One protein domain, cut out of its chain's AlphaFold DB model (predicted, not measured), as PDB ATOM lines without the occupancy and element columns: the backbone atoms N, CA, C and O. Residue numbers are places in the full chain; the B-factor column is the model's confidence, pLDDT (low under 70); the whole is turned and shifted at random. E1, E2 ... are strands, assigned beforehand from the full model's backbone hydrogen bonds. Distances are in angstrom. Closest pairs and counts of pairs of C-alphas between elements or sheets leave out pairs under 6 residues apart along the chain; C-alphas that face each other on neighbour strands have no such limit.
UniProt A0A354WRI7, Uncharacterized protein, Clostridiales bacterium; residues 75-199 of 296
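AT A GLANCE: This is residues 75 to 199 of the 296 residues of an uncharacterized protein of Clostridiales bacterium (UniProt A0A354WRI7). A strongly twisted sheet of five strands forms a curved slab, and the small antiparallel pair E1 and E3 lies over one of its faces, a loose sandwich only partly face to face; the other face has no named strand over it. The hairpin of the long strands E6 and E7 runs through the slab, and its tip lies at one end of the longest axis. The printed part has 125 residues with seven named strands, E1 to E7, and no named helix; the larger sheet has the order E2, E7, E6, E4, E5 and is mixed, and the class is all strand, with 55 of the 125 residues in named strands, under half. The whole is compact, with a radius of gyration of the C-alphas of 14.5 A and spans of 47 by 34 by 23 A.

IN THESE COORDINATES: E1 is residues 75 to 80, 17.5 A long, and its first C-alpha, 75, is at (55.067, 42.736, 57.472). E2 is residues 103 to 109, 20.1 A. E3 is residues 116 to 121, 17.3 A. E4 is residues 127 to 133, 19.7 A, and E5 residues 145 to 148, 10.2 A. E6 is residues 172 to 182, 31.8 A, with C-alpha 182 at (41.217, 35.719, 70.195). E7, the longest strand, is residues 185 to 198, 41.6 A, and C-alpha 198 is at (46.843, 61.642, 37.105).

HOW THE PARTS SIT: E6 and E7 form an antiparallel hairpin at 168 degrees, with N 176 and O 191 2.8 A apart, within hydrogen-bond range. E2, an edge strand, is parallel to E7 at 31 degrees, with N 106 and O 194 2.8 A apart. E4 is antiparallel to E6 at 151 degrees, with N 129 and O 177 2.9 A apart. E5, the other edge strand, forms a hairpin with E4 at 146 degrees, with N 146 and O 132 2.7 A apart. E1 and E3 are antiparallel at 174 degrees, with N 78 and O 118 2.9 A apart. Residues 116 to 117 of E3 also pair, antiparallel, with residues 158 to 159. E3 and E4 are near each other, with 8 pairs of C-alphas within 10 A. E3 and E6 are apart, but only just, their closest C-alphas 8.4 A from each other.

THE WHOLE: The two C-alphas farthest apart, those of Asn 183 and Leu 199, are 48.6 A from each other. The printed part has no cut. The links E1 to E2, E4 to E5 and E5 to E6 are long, with 22, 11 and 23 residues. The mean pLDDT of the printed part is 95.3, and no printed residue is under 70.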
ATOM      1  N   THR A  75      53.607  42.646  57.608       98.12
ATOM      2  CA  THR A  75      55.067  42.736  57.472       98.12
ATOM      3  C   THR A  75      55.523  43.132  56.077       98.12
ATOM      4  O   THR A  75      56.657  43.580  55.916       98.12
ATOM      5  N   ASP A  76      54.648  43.019  55.078       97.81
ATOM      6  CA  ASP A  76      54.919  43.459  53.714       97.81
ATOM      7  C   ASP A  76      53.632  43.881  53.003       97.81
ATOM      8  O   ASP A  76      52.597  43.226  53.143       97.81
ATOM      9  N   MET A  77      53.709  44.940  52.197       98.25
ATOM     10  CA  MET A  77      52.644  45.369  51.293       98.25
ATOM     11  C   MET A  77      53.251  45.982  50.035       98.25
ATOM     12  O   MET A  77      54.114  46.856  50.108       98.25
ATOM     13  N   ALA A  78      52.779  45.548  48.871       98.38
ATOM     14  CA  ALA A  78      53.232  46.072  47.591       98.38
ATOM     15  C   ALA A  78      52.121  46.038  46.545       98.38
ATOM     16  O   ALA A  78      51.246  45.172  46.572       98.38
ATOM     17  N   TYR A  79      52.225  46.934  45.564       98.62
ATOM     18  CA  TYR A  79      51.305  47.002  44.433       98.62
ATOM     19  C   TYR A  79      52.034  46.945  43.090       98.62
ATOM     20  O   TYR A  79      53.219  47.275  42.973       98.62
ATOM     21  N   GLY A  80      51.321  46.523  42.048       98.25
ATOM     22  CA  GLY A  80      51.871  46.393  40.702       98.25
ATOM     23  C   GLY A  80      50.812  46.318  39.609       98.25
ATOM     24  O   GLY A  80      49.616  46.277  39.888       98.25
ATOM     25  N   THR A  81      51.260  46.312  38.358       97.38
ATOM     26  CA  THR A  81      50.402  46.381  37.160       97.38
ATOM     27  C   THR A  81      50.106  45.022  36.526       97.38
ATOM     28  O   THR A  81      49.269  44.919  35.632       97.38
ATOM     29  N   ASN A  82      50.772  43.954  36.970       97.88
ATOM     30  CA  ASN A  82      50.472  42.576  36.583       97.88
ATOM     31  C   ASN A  82      50.841  41.592  37.706       97.88
ATOM     32  O   ASN A  82      51.436  41.981  38.702       97.88
ATOM     33  N   ALA A  83      50.496  40.315  37.544       97.88
ATOM     34  CA  ALA A  83      50.679  39.299  38.583       97.88
ATOM     35  C   ALA A  83      52.138  38.854  38.804       97.88
ATOM     36  O   ALA A  83      52.436  38.227  39.821       97.88
ATOM     37  N   ALA A  84      53.047  39.124  37.859       97.75
ATOM     38  CA  ALA A  84      54.411  38.614  37.922       97.75
ATOM     39  C   ALA A  84      55.210  39.297  39.038       97.75
ATOM     40  O   ALA A  84      55.110  40.507  39.235       97.75
ATOM     41  N   VAL A  85      56.091  38.545  39.702       95.50
ATOM     42  CA  VAL A  85      56.957  39.064  40.778       95.50
ATOM     43  C   VAL A  85      57.793  40.276  40.343       95.50
ATOM     44  O   VAL A  85      58.025  41.182  41.135       95.50
ATOM     45  N   ALA A  86      58.180  40.353  39.065       96.94
ATOM     46  CA  ALA A  86      58.906  41.493  38.502       96.94
ATOM     47  C   ALA A  86      58.076  42.794  38.450       96.94
ATOM     48  O   ALA A  86      58.640  43.877  38.328       96.94
ATOM     49  N   SER A  87      56.745  42.700  38.526       97.25
ATOM     50  CA  SER A  87      55.831  43.846  38.598       97.25
ATOM     51  C   SER A  87      55.589  44.324  40.031       97.25
ATOM     52  O   SER A  87      55.037  45.411  40.223       97.25
ATOM     53  N   ARG A  88      56.016  43.565  41.046       97.00
ATOM     54  CA  ARG A  88      55.930  43.989  42.447       97.00
ATOM     55  C   ARG A  88      56.653  45.331  42.620       97.00
ATOM     56  O   ARG A  88      57.795  45.477  42.192       97.00
ATOM     57  N   ASN A  89      55.988  46.306  43.241       96.94
ATOM     58  CA  ASN A  89      56.441  47.699  43.399       96.94
ATOM     59  C   ASN A  89      56.520  48.533  42.106       96.94
ATOM     60  O   ASN A  89      57.125  49.608  42.105       96.94
ATOM     61  N   SER A  90      55.907  48.087  41.005       97.25
ATOM     62  CA  SER A  90      55.757  48.938  39.813       97.25
ATOM     63  C   SER A  90      54.765  50.086  40.037       97.25
ATOM     64  O   SER A  90      54.931  51.151  39.446       97.25
ATOM     65  N   LEU A  91      53.789  49.907  40.935       97.44
ATOM     66  CA  LEU A  91      52.949  50.981  41.462       97.44
ATOM     67  C   LEU A  91      53.503  51.406  42.822       97.44
ATOM     68  O   LEU A  91      53.299  50.727  43.827       97.44
ATOM     69  N   LYS A  92      54.260  52.505  42.830       95.88
ATOM     70  CA  LYS A  92      54.959  52.981  44.025       95.88
ATOM     71  C   LYS A  92      54.032  53.779  44.928       95.88
ATOM     72  O   LYS A  92      53.369  54.710  44.468       95.88
ATOM     73  N   THR A  93      54.059  53.431  46.204       97.88
ATOM     74  CA  THR A  93      53.568  54.276  47.288       97.88
ATOM     75  C   THR A  93      54.442  55.525  47.428       97.88
ATOM     76  O   THR A  93      55.595  55.567  46.988       97.88
ATOM     77  N   ASP A  94      53.878  56.557  48.036       97.19
ATOM     78  CA  ASP A  94      54.514  57.828  48.380       97.19
ATOM     79  C   ASP A  94      55.662  57.686  49.389       97.19
ATOM     80  O   ASP A  94      56.563  58.525  49.430       97.19
ATOM     81  N   SER A  95      55.676  56.596  50.154       96.44
ATOM     82  CA  SER A  95      56.770  56.209  51.044       96.44
ATOM     83  C   SER A  95      56.985  54.687  51.043       96.44
ATOM     84  O   SER A  95      56.054  53.942  50.724       96.44
ATOM     85  N   PRO A  96      58.198  54.183  51.351       96.25
ATOM     86  CA  PRO A  96      58.421  52.750  51.526       96.25
ATOM     87  C   PRO A  96      57.516  52.168  52.614       96.25
ATOM     88  O   PRO A  96      57.271  52.819  53.629       96.25
ATOM     89  N   PHE A  97      57.064  50.928  52.422       97.56
ATOM     90  CA  PHE A  97      56.235  50.254  53.414       97.56
ATOM     91  C   PHE A  97      56.966  50.121  54.756       97.56
ATOM     92  O   PHE A  97      58.122  49.694  54.814       97.56
ATOM     93  N   THR A  98      56.260  50.447  55.836       97.81
ATOM     94  CA  THR A  98      56.653  50.132  57.209       97.81
ATOM     95  C   THR A  98      55.437  49.590  57.966       97.81
ATOM     96  O   THR A  98      54.344  50.132  57.789       97.81
ATOM     97  N   PRO A  99      55.596  48.574  58.837       97.31
ATOM     98  CA  PRO A  99      54.473  48.004  59.586       97.31
ATOM     99  C   PRO A  99      53.684  49.031  60.414       97.31
ATOM    100  O   PRO A  99      52.470  48.925  60.504       97.31
ATOM    101  N   ALA A 100      54.348  50.065  60.940       96.19
ATOM    102  CA  ALA A 100      53.712  51.101  61.759       96.19
ATOM    103  C   ALA A 100      52.965  52.184  60.950       96.19
ATOM    104  O   ALA A 100      52.266  53.019  61.527       96.19
ATOM    105  N   THR A 101      53.137  52.229  59.623       97.38
ATOM    106  CA  THR A 101      52.463  53.210  58.762       97.38
ATOM    107  C   THR A 101      51.254  52.565  58.104       97.38
ATOM    108  O   THR A 101      51.376  51.613  57.337       97.38
ATOM    109  N   HIS A 102      50.084  53.133  58.384       97.75
ATOM    110  CA  HIS A 102      48.782  52.583  58.013       97.75
ATOM    111  C   HIS A 102      48.105  53.275  56.833       97.75
ATOM    112  O   HIS A 102      47.025  52.862  56.419       97.75
ATOM    113  N   SER A 103      48.695  54.341  56.299       98.00
ATOM    114  CA  SER A 103      48.112  55.101  55.199       98.00
ATOM    115  C   SER A 103      49.173  55.412  54.157       98.00
ATOM    116  O   SER A 103      50.244  55.911  54.494       98.00
ATOM    117  N   TYR A 104      48.858  55.106  52.902       98.56
ATOM    118  CA  TYR A 104      49.730  55.331  51.756       98.56
ATOM    119  C   TYR A 104      48.953  55.941  50.598       98.56
ATOM    120  O   TYR A 104      47.740  55.758  50.456       98.56
ATOM    121  N   THR A 105      49.676  56.615  49.714       98.50
ATOM    122  CA  THR A 105      49.130  57.144  48.464       98.50
ATOM    123  C   THR A 105      49.915  56.621  47.271       98.50
ATOM    124  O   THR A 105      51.141  56.615  47.268       98.50
ATOM    125  N   ILE A 106      49.213  56.230  46.211       98.12
ATOM    126  CA  ILE A 106      49.776  55.874  44.910       98.12
ATOM    127  C   ILE A 106      49.238  56.848  43.870       98.12
ATOM    128  O   ILE A 106      48.028  57.003  43.715       98.12
ATOM    129  N   SER A 107      50.136  57.475  43.113       94.31
ATOM    130  CA  SER A 107      49.766  58.256  41.930       94.31
ATOM    131  C   SER A 107      49.890  57.383  40.686       94.31
ATOM    132  O   SER A 107      50.977  56.907  40.362       94.31
ATOM    133  N   CYS A 108      48.784  57.172  39.976       91.31
ATOM    134  CA  CYS A 108      48.750  56.370  38.756       91.31
ATOM    135  C   CYS A 108      48.077  57.135  37.612       91.31
ATOM    136  O   CYS A 108      47.146  57.913  37.825       91.31
ATOM    137  N   ALA A 109      48.558  56.932  36.385       89.00
ATOM    138  CA  ALA A 109      47.961  57.543  35.202       89.00
ATOM    139  C   ALA A 109      46.517  57.063  35.016       89.00
ATOM    140  O   ALA A 109      46.222  55.891  35.244       89.00
ATOM    141  N   ASP A 110      45.635  57.931  34.527       87.12
ATOM    142  CA  ASP A 110      44.238  57.603  34.224       87.12
ATOM    143  C   ASP A 110      44.071  56.476  33.183       87.12
ATOM    144  O   ASP A 110      42.993  55.902  33.051       87.12
ATOM    145  N   THR A 111      45.132  56.107  32.467       88.12
ATOM    146  CA  THR A 111      45.185  54.952  31.563       88.12
ATOM    147  C   THR A 111      45.469  53.626  32.269       88.12
ATOM    148  O   THR A 111      45.272  52.576  31.659       88.12
ATOM    149  N   GLU A 112      45.938  53.647  33.517       92.25
ATOM    150  CA  GLU A 112      46.181  52.440  34.308       92.25
ATOM    151  C   GLU A 112      44.859  51.890  34.848       92.25
ATOM    152  O   GLU A 112      44.044  52.635  35.386       92.25
ATOM    153  N   GLN A 113      44.642  50.589  34.722       94.00
ATOM    154  CA  GLN A 113      43.443  49.906  35.215       94.00
ATOM    155  C   GLN A 113      43.762  48.608  35.957       94.00
ATOM    156  O   GLN A 113      42.885  48.038  36.600       94.00
ATOM    157  N   GLN A 114      44.978  48.090  35.806       96.50
ATOM    158  CA  GLN A 114      45.409  46.840  36.394       96.50
ATOM    159  C   GLN A 114      46.129  47.147  37.701       96.50
ATOM    160  O   GLN A 114      47.157  47.819  37.716       96.50
ATOM    161  N   VAL A 115      45.579  46.643  38.801       98.31
ATOM    162  CA  VAL A 115      46.205  46.740  40.118       98.31
ATOM    163  C   VAL A 115      46.255  45.352  40.722       98.31
ATOM    164  O   VAL A 115      45.232  44.687  40.856       98.31
ATOM    165  N   TYR A 116      47.455  44.926  41.077       98.69
ATOM    166  CA  TYR A 116      47.735  43.685  41.777       98.69
ATOM    167  C   TYR A 116      48.333  44.018  43.136       98.69
ATOM    168  O   TYR A 116      49.100  44.975  43.236       98.69
ATOM    169  N   THR A 117      47.985  43.244  44.159       98.62
ATOM    170  CA  THR A 117      48.492  43.420  45.523       98.62
ATOM    171  C   THR A 117      49.285  42.201  45.976       98.62
ATOM    172  O   THR A 117      48.923  41.062  45.670       98.62
ATOM    173  N   TRP A 118      50.344  42.456  46.735       98.62
ATOM    174  CA  TRP A 118      51.079  41.479  47.529       98.62
ATOM    175  C   TRP A 118      51.027  41.935  48.975       98.62
ATOM    176  O   TRP A 118      51.158  43.126  49.251       98.62
ATOM    177  N   VAL A 119      50.835  40.984  49.873       98.50
ATOM    178  CA  VAL A 119      50.770  41.219  51.312       98.50
ATOM    179  C   VAL A 119      51.463  40.063  52.013       98.50
ATOM    180  O   VAL A 119      51.421  38.926  51.533       98.50
ATOM    181  N   ALA A 120      52.094  40.333  53.145       98.06
ATOM    182  CA  ALA A 120      52.595  39.293  54.025       98.06
ATOM    183  C   ALA A 120      52.346  39.669  55.480       98.06
ATOM    184  O   ALA A 120      52.392  40.835  55.856       98.06
ATOM    185  N   SER A 121      52.102  38.648  56.284       97.62
ATOM    186  CA  SER A 121      52.023  38.714  57.734       97.62
ATOM    187  C   SER A 121      52.878  37.592  58.308       97.62
ATOM    188  O   SER A 121      52.907  36.483  57.763       97.62
ATOM    189  N   SER A 122      53.586  37.884  59.398       93.62
ATOM    190  CA  SER A 122      54.251  36.867  60.220       93.62
ATOM    191  C   SER A 122      53.374  36.371  61.371       93.62
ATOM    192  O   SER A 122      53.765  35.431  62.064       93.62
ATOM    193  N   GLU A 123      52.220  37.003  61.596       95.25
ATOM    194  CA  GLU A 123      51.296  36.643  62.668       95.25
ATOM    195  C   GLU A 123      50.532  35.364  62.307       95.25
ATOM    196  O   GLU A 123      50.060  35.176  61.181       95.25
ATOM    197  N   LYS A 124      50.419  34.450  63.273       91.31
ATOM    198  CA  LYS A 124      49.708  33.181  63.083       91.31
ATOM    199  C   LYS A 124      48.202  33.389  63.199       91.31
ATOM    200  O   LYS A 124      47.745  34.173  64.021       91.31
ATOM    201  N   ASN A 125      47.441  32.598  62.440       92.31
ATOM    202  CA  ASN A 125      45.973  32.588  62.474       92.31
ATOM    203  C   ASN A 125      45.337  33.957  62.171       92.31
ATOM    204  O   ASN A 125      44.259  34.263  62.668       92.31
ATOM    205  N   VAL A 126      46.009  34.763  61.348       96.00
ATOM    206  CA  VAL A 126      45.481  36.024  60.825       96.00
ATOM    207  C   VAL A 126      44.949  35.807  59.411       96.00
ATOM    208  O   VAL A 126      45.676  35.341  58.530       96.00
ATOM    209  N   GLY A 127      43.686  36.163  59.189       97.44
ATOM    210  CA  GLY A 127      43.110  36.307  57.854       97.44
ATOM    211  C   GLY A 127      43.521  37.641  57.236       97.44
ATOM    212  O   GLY A 127      43.626  38.634  57.950       97.44
ATOM    213  N   ILE A 128      43.753  37.676  55.920       98.62
ATOM    214  CA  ILE A 128      44.084  38.912  55.195       98.62
ATOM    215  C   ILE A 128      43.056  39.142  54.091       98.62
ATOM    216  O   ILE A 128      42.854  38.292  53.224       98.62
ATOM    217  N   GLN A 129      42.443  40.319  54.104       98.75
ATOM    218  CA  GLN A 129      41.453  40.755  53.129       98.75
ATOM    219  C   GLN A 129      41.902  42.067  52.493       98.75
ATOM    220  O   GLN A 129      42.353  42.969  53.184       98.75
ATOM    221  N   ALA A 130      41.760  42.198  51.177       98.75
ATOM    222  CA  ALA A 130      41.829  43.484  50.493       98.75
ATOM    223  C   ALA A 130      40.410  43.894  50.085       98.75
ATOM    224  O   ALA A 130      39.773  43.239  49.255       98.75
ATOM    225  N   ILE A 131      39.936  44.978  50.690       98.75
ATOM    226  CA  ILE A 131      38.572  45.489  50.607       98.75
ATOM    227  C   ILE A 131      38.589  46.784  49.797       98.75
ATOM    228  O   ILE A 131      39.400  47.674  50.053       98.75
ATOM    229  N   TYR A 132      37.734  46.888  48.785       98.50
ATOM    230  CA  TYR A 132      37.637  48.076  47.935       98.50
ATOM    231  C   TYR A 132      36.280  48.169  47.248       98.50
ATOM    232  O   TYR A 132      35.606  47.166  47.031       98.50
ATOM    233  N   ASN A 133      35.900  49.370  46.818       97.06
ATOM    234  CA  ASN A 133      34.691  49.568  46.022       97.06
ATOM    235  C   ASN A 133      34.977  49.385  44.532       97.06
ATOM    236  O   ASN A 133      35.948  49.916  43.994       97.06
ATOM    237  N   GLN A 134      34.114  48.639  43.847       94.94
ATOM    238  CA  GLN A 134      34.274  48.368  42.425       94.94
ATOM    239  C   GLN A 134      33.765  49.521  41.561       94.94
ATOM    240  O   GLN A 134      32.684  50.071  41.775       94.94
ATOM    241  N   LEU A 135      34.495  49.803  40.489       92.75
ATOM    242  CA  LEU A 135      34.121  50.765  39.467       92.75
ATOM    243  C   LEU A 135      33.496  50.066  38.257       92.75
ATOM    244  O   LEU A 135      34.098  49.211  37.600       92.75
ATOM    245  N   PHE A 136      32.274  50.481  37.933       89.19
ATOM    246  CA  PHE A 136      31.546  50.081  36.732       89.19
ATOM    247  C   PHE A 136      30.932  51.297  36.038       89.19
ATOM    248  O   PHE A 136      30.632  52.298  36.682       89.19
ATOM    249  N   ASN A 137      30.676  51.176  34.732       84.88
ATOM    250  CA  ASN A 137      29.851  52.147  34.002       84.88
ATOM    251  C   ASN A 137      28.365  52.038  34.380       84.88
ATOM    252  O   ASN A 137      27.623  53.006  34.268       84.88
ATOM    253  N   SER A 138      27.922  50.842  34.781       85.81
ATOM    254  CA  SER A 138      26.560  50.607  35.254       85.81
ATOM    255  C   SER A 138      26.459  50.923  36.740       85.81
ATOM    256  O   SER A 138      27.249  50.410  37.536       85.81
ATOM    257  N   SER A 139      25.435  51.687  37.118       86.69
ATOM    258  CA  SER A 139      25.118  51.989  38.518       86.69
ATOM    259  C   SER A 139      24.770  50.748  39.346       86.69
ATOM    260  O   SER A 139      24.891  50.786  40.562       86.69
ATOM    261  N   LEU A 140      24.394  49.626  38.717       88.50
ATOM    262  CA  LEU A 140      24.009  48.399  39.426       88.50
ATOM    263  C   LEU A 140      25.151  47.789  40.260       88.50
ATOM    264  O   LEU A 140      24.894  47.118  41.262       88.50
ATOM    265  N   TYR A 141      26.397  47.988  39.829       85.69
ATOM    266  CA  TYR A 141      27.587  47.413  40.469       85.69
ATOM    267  C   TYR A 141      28.619  48.459  40.891       85.69
ATOM    268  O   TYR A 141      29.520  48.138  41.661       85.69
ATOM    269  N   HIS A 142      28.506  49.688  40.384       90.50
ATOM    270  CA  HIS A 142      29.389  50.781  40.760       90.50
ATOM    271  C   HIS A 142      29.259  51.093  42.256       90.50
ATOM    272  O   HIS A 142      28.149  51.185  42.773       90.50
ATOM    273  N   GLY A 143      30.389  51.254  42.942       92.19
ATOM    274  CA  GLY A 143      30.437  51.594  44.363       92.19
ATOM    275  C   GLY A 143      30.173  50.421  45.309       92.19
ATOM    276  O   GLY A 143      30.264  50.609  46.515       92.19
ATOM    277  N   LYS A 144      29.872  49.218  44.800       95.25
ATOM    278  CA  LYS A 144      29.719  48.033  45.653       95.25
ATOM    279  C   LYS A 144      31.072  47.550  46.145       95.25
ATOM    280  O   LYS A 144      31.994  47.393  45.337       95.25
ATOM    281  N   GLU A 145      31.136  47.256  47.436       97.38
ATOM    282  CA  GLU A 145      32.302  46.654  48.063       97.38
ATOM    283  C   GLU A 145      32.629  45.302  47.422       97.38
ATOM    284  O   GLU A 145      31.755  44.531  47.006       97.38
ATOM    285  N   LYS A 146      33.920  45.033  47.324       97.44
ATOM    286  CA  LYS A 146      34.485  43.752  46.967       97.44
ATOM    287  C   LYS A 146      35.614  43.420  47.911       97.44
ATOM    288  O   LYS A 146      36.477  44.249  48.192       97.44
ATOM    289  N   ILE A 147      35.622  42.154  48.291       98.38
ATOM    290  CA  ILE A 147      36.645  41.547  49.118       98.38
ATOM    291  C   ILE A 147      37.391  40.537  48.253       98.38
ATOM    292  O   ILE A 147      36.793  39.768  47.495       98.38
ATOM    293  N   VAL A 148      38.712  40.570  48.332       98.25
ATOM    294  CA  VAL A 148      39.576  39.481  47.877       98.25
ATOM    295  C   VAL A 148      40.476  39.076  49.033       98.25
ATOM    296  O   VAL A 148      40.754  39.898  49.902       98.25
ATOM    297  N   GLU A 149      40.945  37.835  49.032       98.19
ATOM    298  CA  GLU A 149      41.726  37.264  50.133       98.19
ATOM    299  C   GLU A 149      43.120  36.888  49.621       98.19
ATOM    300  O   GLU A 149      43.317  35.787  49.097       98.19
ATOM    301  N   PRO A 150      44.094  37.814  49.655       97.69
ATOM    302  CA  PRO A 150      45.434  37.497  49.207       97.69
ATOM    303  C   PRO A 150      46.128  36.549  50.184       97.69
ATOM    304  O   PRO A 150      46.142  36.777  51.393       97.69
ATOM    305  N   ALA A 151      46.765  35.510  49.650       96.75
ATOM    306  CA  ALA A 151      47.591  34.626  50.457       96.75
ATOM    307  C   ALA A 151      48.850  35.363  50.947       96.75
ATOM    308  O   ALA A 151      49.578  35.964  50.151       96.75
ATOM    309  N   SER A 152      49.112  35.280  52.254       97.56
ATOM    310  CA  SER A 152      50.304  35.857  52.886       97.56
ATOM    311  C   SER A 152      51.585  35.343  52.217       97.56
ATOM    312  O   SER A 152      51.789  34.134  52.103       97.56
ATOM    313  N   GLY A 153      52.448  36.255  51.762       96.38
ATOM    314  CA  GLY A 153      53.758  35.925  51.192       96.38
ATOM    315  C   GLY A 153      53.717  35.237  49.822       96.38
ATOM    316  O   GLY A 153      54.709  34.629  49.416       96.38
ATOM    317  N   ALA A 154      52.594  35.303  49.097       96.62
ATOM    318  CA  ALA A 154      52.482  34.713  47.766       96.62
ATOM    319  C   ALA A 154      53.471  35.335  46.761       96.62
ATOM    320  O   ALA A 154      53.715  36.540  46.757       96.62
ATOM    321  N   SER A 155      54.009  34.519  45.847       95.88
ATOM    322  CA  SER A 155      54.923  34.989  44.793       95.88
ATOM    323  C   SER A 155      54.209  35.754  43.671       95.88
ATOM    324  O   SER A 155      54.786  36.657  43.062       95.88
ATOM    325  N   SER A 156      52.944  35.417  43.412       97.62
ATOM    326  CA  SER A 156      52.089  36.064  42.416       97.62
ATOM    327  C   SER A 156      51.154  37.071  43.074       97.62
ATOM    328  O   SER A 156      50.535  36.768  44.092       97.62
ATOM    329  N   GLY A 157      51.006  38.240  42.455       97.88
ATOM    330  CA  GLY A 157      50.093  39.274  42.938       97.88
ATOM    331  C   GLY A 157      48.634  38.878  42.732       97.88
ATOM    332  O   GLY A 157      48.295  38.198  41.759       97.88
ATOM    333  N   VAL A 158      47.759  39.345  43.621       98.56
ATOM    334  CA  VAL A 158      46.306  39.138  43.524       98.56
ATOM    335  C   VAL A 158      45.656  40.327  42.835       98.56
ATOM    336  O   VAL A 158      45.858  41.471  43.234       98.56
ATOM    337  N   TYR A 159      44.871  40.059  41.791       98.50
ATOM    338  CA  TYR A 159      44.241  41.099  40.984       98.50
ATOM    339  C   TYR A 159      43.077  41.778  41.722       98.50
ATOM    340  O   TYR A 159      42.063  41.147  42.034       98.50
ATOM    341  N   LEU A 160      43.172  43.094  41.910       98.44
ATOM    342  CA  LEU A 160      42.113  43.951  42.446       98.44
ATOM    343  C   LEU A 160      41.184  44.400  41.311       98.44
ATOM    344  O   LEU A 160      41.145  45.559  40.891       98.44
ATOM    345  N   ASN A 161      40.467  43.430  40.744       96.44
ATOM    346  CA  ASN A 161      39.630  43.647  39.572       96.44
ATOM    347  C   ASN A 161      38.548  44.702  39.824       96.44
ATOM    348  O   ASN A 161      37.706  44.513  40.701       96.44
ATOM    349  N   ARG A 162      38.504  45.715  38.948       95.12
ATOM    350  CA  ARG A 162      37.598  46.875  39.013       95.12
ATOM    351  C   ARG A 162      37.890  47.843  40.157       95.12
ATOM    352  O   ARG A 162      37.046  48.686  40.420       95.12
ATOM    353  N   LEU A 163      39.067  47.792  40.782       97.31
ATOM    354  CA  LEU A 163      39.510  48.890  41.645       97.31
ATOM    355  C   LEU A 163      39.634  50.198  40.851       97.31
ATOM    356  O   LEU A 163      39.197  51.247  41.307       97.31
ATOM    357  N   LEU A 164      40.219  50.118  39.651       95.38
ATOM    358  CA  LEU A 164      40.409  51.236  38.729       95.38
ATOM    359  C   LEU A 164      39.763  50.931  37.372       95.38
ATOM    360  O   LEU A 164      39.535  49.772  37.009       95.38
ATOM    361  N   MET A 165      39.491  51.980  36.593       91.38
ATOM    362  CA  MET A 165      39.020  51.872  35.210       91.38
ATOM    363  C   MET A 165      39.931  52.638  34.254       91.38
ATOM    364  O   MET A 165      40.447  53.706  34.579       91.38
ATOM    365  N   LYS A 166      40.112  52.081  33.052       89.25
ATOM    366  CA  LYS A 166      40.940  52.679  32.006       89.25
ATOM    367  C   LYS A 166      40.307  53.962  31.488       89.25
ATOM    368  O   LYS A 166      39.120  53.974  31.176       89.25
ATOM    369  N   GLU A 167      41.137  54.984  31.327       84.00
ATOM    370  CA  GLU A 167      40.732  56.333  30.952       84.00
ATOM    371  C   GLU A 167      39.594  56.824  31.867       84.00
ATOM    372  O   GLU A 167      38.506  57.156  31.408       84.00
ATOM    373  N   ASN A 168      39.805  56.781  33.184       82.44
ATOM    374  CA  ASN A 168      38.800  57.199  34.163       82.44
ATOM    375  C   ASN A 168      39.449  58.021  35.297       82.44
ATOM    376  O   ASN A 168      40.472  57.581  35.842       82.44
ATOM    377  N   PRO A 169      38.877  59.193  35.649       84.50
ATOM    378  CA  PRO A 169      39.411  60.078  36.684       84.50
ATOM    379  C   PRO A 169      39.101  59.618  38.117       84.50
ATOM    380  O   PRO A 169      39.664  60.174  39.055       84.50
ATOM    381  N   ILE A 170      38.210  58.640  38.305       87.44
ATOM    382  CA  ILE A 170      37.769  58.193  39.627       87.44
ATOM    383  C   ILE A 170      38.922  57.479  40.339       87.44
ATOM    384  O   ILE A 170      39.496  56.515  39.823       87.44
ATOM    385  N   ALA A 171      39.258  57.985  41.525       92.25
ATOM    386  CA  ALA A 171      40.246  57.401  42.420       92.25
ATOM    387  C   ALA A 171      39.758  56.072  43.014       92.25
ATOM    388  O   ALA A 171      38.559  55.826  43.138       92.25
ATOM    389  N   GLY A 172      40.708  55.224  43.401       95.31
ATOM    390  CA  GLY A 172      40.444  53.986  44.137       95.31
ATOM    391  C   GLY A 172      40.904  54.103  45.585       95.31
ATOM    392  O   GLY A 172      41.799  54.883  45.899       95.31
ATOM    393  N   THR A 173      40.325  53.315  46.484       98.19
ATOM    394  CA  THR A 173      40.861  53.113  47.838       98.19
ATOM    395  C   THR A 173      40.798  51.630  48.154       98.19
ATOM    396  O   THR A 173      39.794  50.982  47.857       98.19
ATOM    397  N   VAL A 174      41.887  51.101  48.703       98.69
ATOM    398  CA  VAL A 174      41.991  49.713  49.160       98.69
ATOM    399  C   VAL A 174      42.296  49.728  50.644       98.69
ATOM    400  O   VAL A 174      43.265  50.365  51.052       98.69
ATOM    401  N   THR A 175      41.519  48.983  51.416       98.75
ATOM    402  CA  THR A 175      41.833  48.651  52.803       98.75
ATOM    403  C   THR A 175      42.318  47.212  52.851       98.75
ATOM    404  O   THR A 175      41.567  46.289  52.541       98.75
ATOM    405  N   VAL A 176      43.581  47.007  53.207       98.75
ATOM    406  CA  VAL A 176      44.097  45.694  53.589       98.75
ATOM    407  C   VAL A 176      43.797  45.500  55.071       98.75
ATOM    408  O   VAL A 176      44.392  46.172  55.909       98.75
ATOM    409  N   ARG A 177      42.863  44.601  55.378       98.69
ATOM    410  CA  ARG A 177      42.448  44.247  56.733       98.69
ATOM    411  C   ARG A 177      43.059  42.918  57.143       98.69
ATOM    412  O   ARG A 177      42.950  41.931  56.414       98.69
ATOM    413  N   LEU A 178      43.682  42.903  58.312       98.50
ATOM    414  CA  LEU A 178      44.189  41.706  58.966       98.50
ATOM    415  C   LEU A 178      43.280  41.406  60.148       98.50
ATOM    416  O   LEU A 178      43.141  42.262  61.014       98.50
ATOM    417  N   THR A 179      42.675  40.222  60.185       97.81
ATOM    418  CA  THR A 179      41.682  39.848  61.202       97.81
ATOM    419  C   THR A 179      42.134  38.611  61.960       97.81
ATOM    420  O   THR A 179      42.593  37.642  61.353       97.81
ATOM    421  N   LYS A 180      41.970  38.630  63.280       95.94
ATOM    422  CA  LYS A 180      42.272  37.528  64.192       95.94
ATOM    423  C   LYS A 180      41.150  37.394  65.213       95.94
ATOM    424  O   LYS A 180      40.708  38.389  65.770       95.94
ATOM    425  N   GLU A 181      40.749  36.162  65.491       95.19
ATOM    426  CA  GLU A 181      39.857  35.845  66.608       95.19
ATOM    427  C   GLU A 181      40.697  35.418  67.813       95.19
ATOM    428  O   GLU A 181      41.529  34.511  67.704       95.19
ATOM    429  N   GLU A 182      40.498  36.056  68.965       91.25
ATOM    430  CA  GLU A 182      41.217  35.719  70.195       91.25
ATOM    431  C   GLU A 182      40.319  35.951  71.414       91.25
ATOM    432  O   GLU A 182      39.732  37.012  71.572       91.25
ATOM    433  N   ASN A 183      40.200  34.950  72.293       88.19
ATOM    434  CA  ASN A 183      39.392  35.020  73.522       88.19
ATOM    435  C   ASN A 183      37.916  35.424  73.318       88.19
ATOM    436  O   ASN A 183      37.318  36.021  74.206       88.19
ATOM    437  N   GLY A 184      37.329  35.069  72.171       87.25
ATOM    438  CA  GLY A 184      35.924  35.354  71.863       87.25
ATOM    439  C   GLY A 184      35.663  36.752  71.308       87.25
ATOM    440  O   GLY A 184      34.512  37.048  71.041       87.25
ATOM    441  N   VAL A 185      36.702  37.570  71.100       93.62
ATOM    442  CA  VAL A 185      36.585  38.861  70.413       93.62
ATOM    443  C   VAL A 185      37.306  38.828  69.067       93.62
ATOM    444  O   VAL A 185      38.356  38.189  68.919       93.62
ATOM    445  N   THR A 186      36.789  39.597  68.115       96.69
ATOM    446  CA  THR A 186      37.437  39.836  66.830       96.69
ATOM    447  C   THR A 186      38.368  41.035  66.954       96.69
ATOM    448  O   THR A 186      37.958  42.154  67.273       96.69
ATOM    449  N   LEU A 187      39.641  40.838  66.638       97.06
ATOM    450  CA  LEU A 187      40.630  41.899  66.534       97.06
ATOM    451  C   LEU A 187      40.968  42.113  65.060       97.06
ATOM    452  O   LEU A 187      41.247  41.152  64.340       97.06
ATOM    453  N   TYR A 188      40.988  43.361  64.597       97.69
ATOM    454  CA  TYR A 188      41.411  43.652  63.230       97.69
ATOM    455  C   TYR A 188      42.258  44.914  63.096       97.69
ATOM    456  O   TYR A 188      42.117  45.878  63.848       97.69
ATOM    457  N   GLN A 189      43.163  44.887  62.121       97.50
ATOM    458  CA  GLN A 189      44.095  45.960  61.804       97.50
ATOM    459  C   GLN A 189      43.958  46.361  60.332       97.50
ATOM    460  O   GLN A 189      44.046  45.503  59.453       97.50
ATOM    461  N   ASP A 190      43.803  47.659  60.065       98.25
ATOM    462  CA  ASP A 190      43.556  48.190  58.721       98.25
ATOM    463  C   ASP A 190      44.735  49.004  58.175       98.25
ATOM    464  O   ASP A 190      45.217  49.935  58.817       98.25
ATOM    465  N   TYR A 191      45.152  48.709  56.943       98.62
ATOM    466  CA  TYR A 191      46.099  49.504  56.154       98.62
ATOM    467  C   TYR A 191      45.397  50.053  54.914       98.62
ATOM    468  O   TYR A 191      44.861  49.296  54.109       98.62
ATOM    469  N   VAL A 192      45.410  51.369  54.730       98.44
ATOM    470  CA  VAL A 192      44.659  52.061  53.679       98.44
ATOM    471  C   VAL A 192      45.605  52.603  52.614       98.44
ATOM    472  O   VAL A 192      46.530  53.356  52.912       98.44
ATOM    473  N   THR A 193      45.342  52.278  51.350       98.75
ATOM    474  CA  THR A 193      46.056  52.852  50.204       98.75
ATOM    475  C   THR A 193      45.097  53.604  49.292       98.75
ATOM    476  O   THR A 193      44.145  53.026  48.758       98.75
ATOM    477  N   HIS A 194      45.375  54.887  49.065       98.44
ATOM    478  CA  HIS A 194      44.631  55.741  48.141       98.44
ATOM    479  C   HIS A 194      45.292  55.762  46.760       98.44
ATOM    480  O   HIS A 194      46.464  56.103  46.617       98.44
ATOM    481  N   PHE A 195      44.533  55.422  45.721       97.88
ATOM    482  CA  PHE A 195      44.972  55.434  44.328       97.88
ATOM    483  C   PHE A 195      44.481  56.705  43.639       97.88
ATOM    484  O   PHE A 195      43.379  56.747  43.087       97.88
ATOM    485  N   ASN A 196      45.324  57.731  43.642       94.81
ATOM    486  CA  ASN A 196      45.055  59.005  42.993       94.81
ATOM    487  C   ASN A 196      45.308  58.914  41.484       94.81
ATOM    488  O   ASN A 196      46.270  58.287  41.023       94.81
ATOM    489  N   ARG A 197      44.440  59.566  40.704       90.75
ATOM    490  CA  ARG A 197      44.485  59.551  39.237       90.75
ATOM    491  C   ARG A 197      45.176  60.795  38.704       90.75
ATOM    492  O   ARG A 197      44.752  61.915  38.966       90.75
ATOM    493  N   THR A 198      46.220  60.589  37.911       87.25
ATOM    494  CA  THR A 198      46.843  61.642  37.105       87.25
ATOM    495  C   THR A 198      46.230  61.608  35.712       87.25
ATOM    496  O   THR A 198      46.401  60.626  34.989       87.25
ATOM    497  N   LEU A 199      45.496  62.656  35.341       82.00
ATOM    498  CA  LEU A 199      44.848  62.733  34.032       82.00
ATOM    499  C   LEU A 199      45.888  62.859  32.925       82.00
ATOM    500  O   LEU A 199      46.791  63.685  33.019       82.00
TER     501      LEU A 199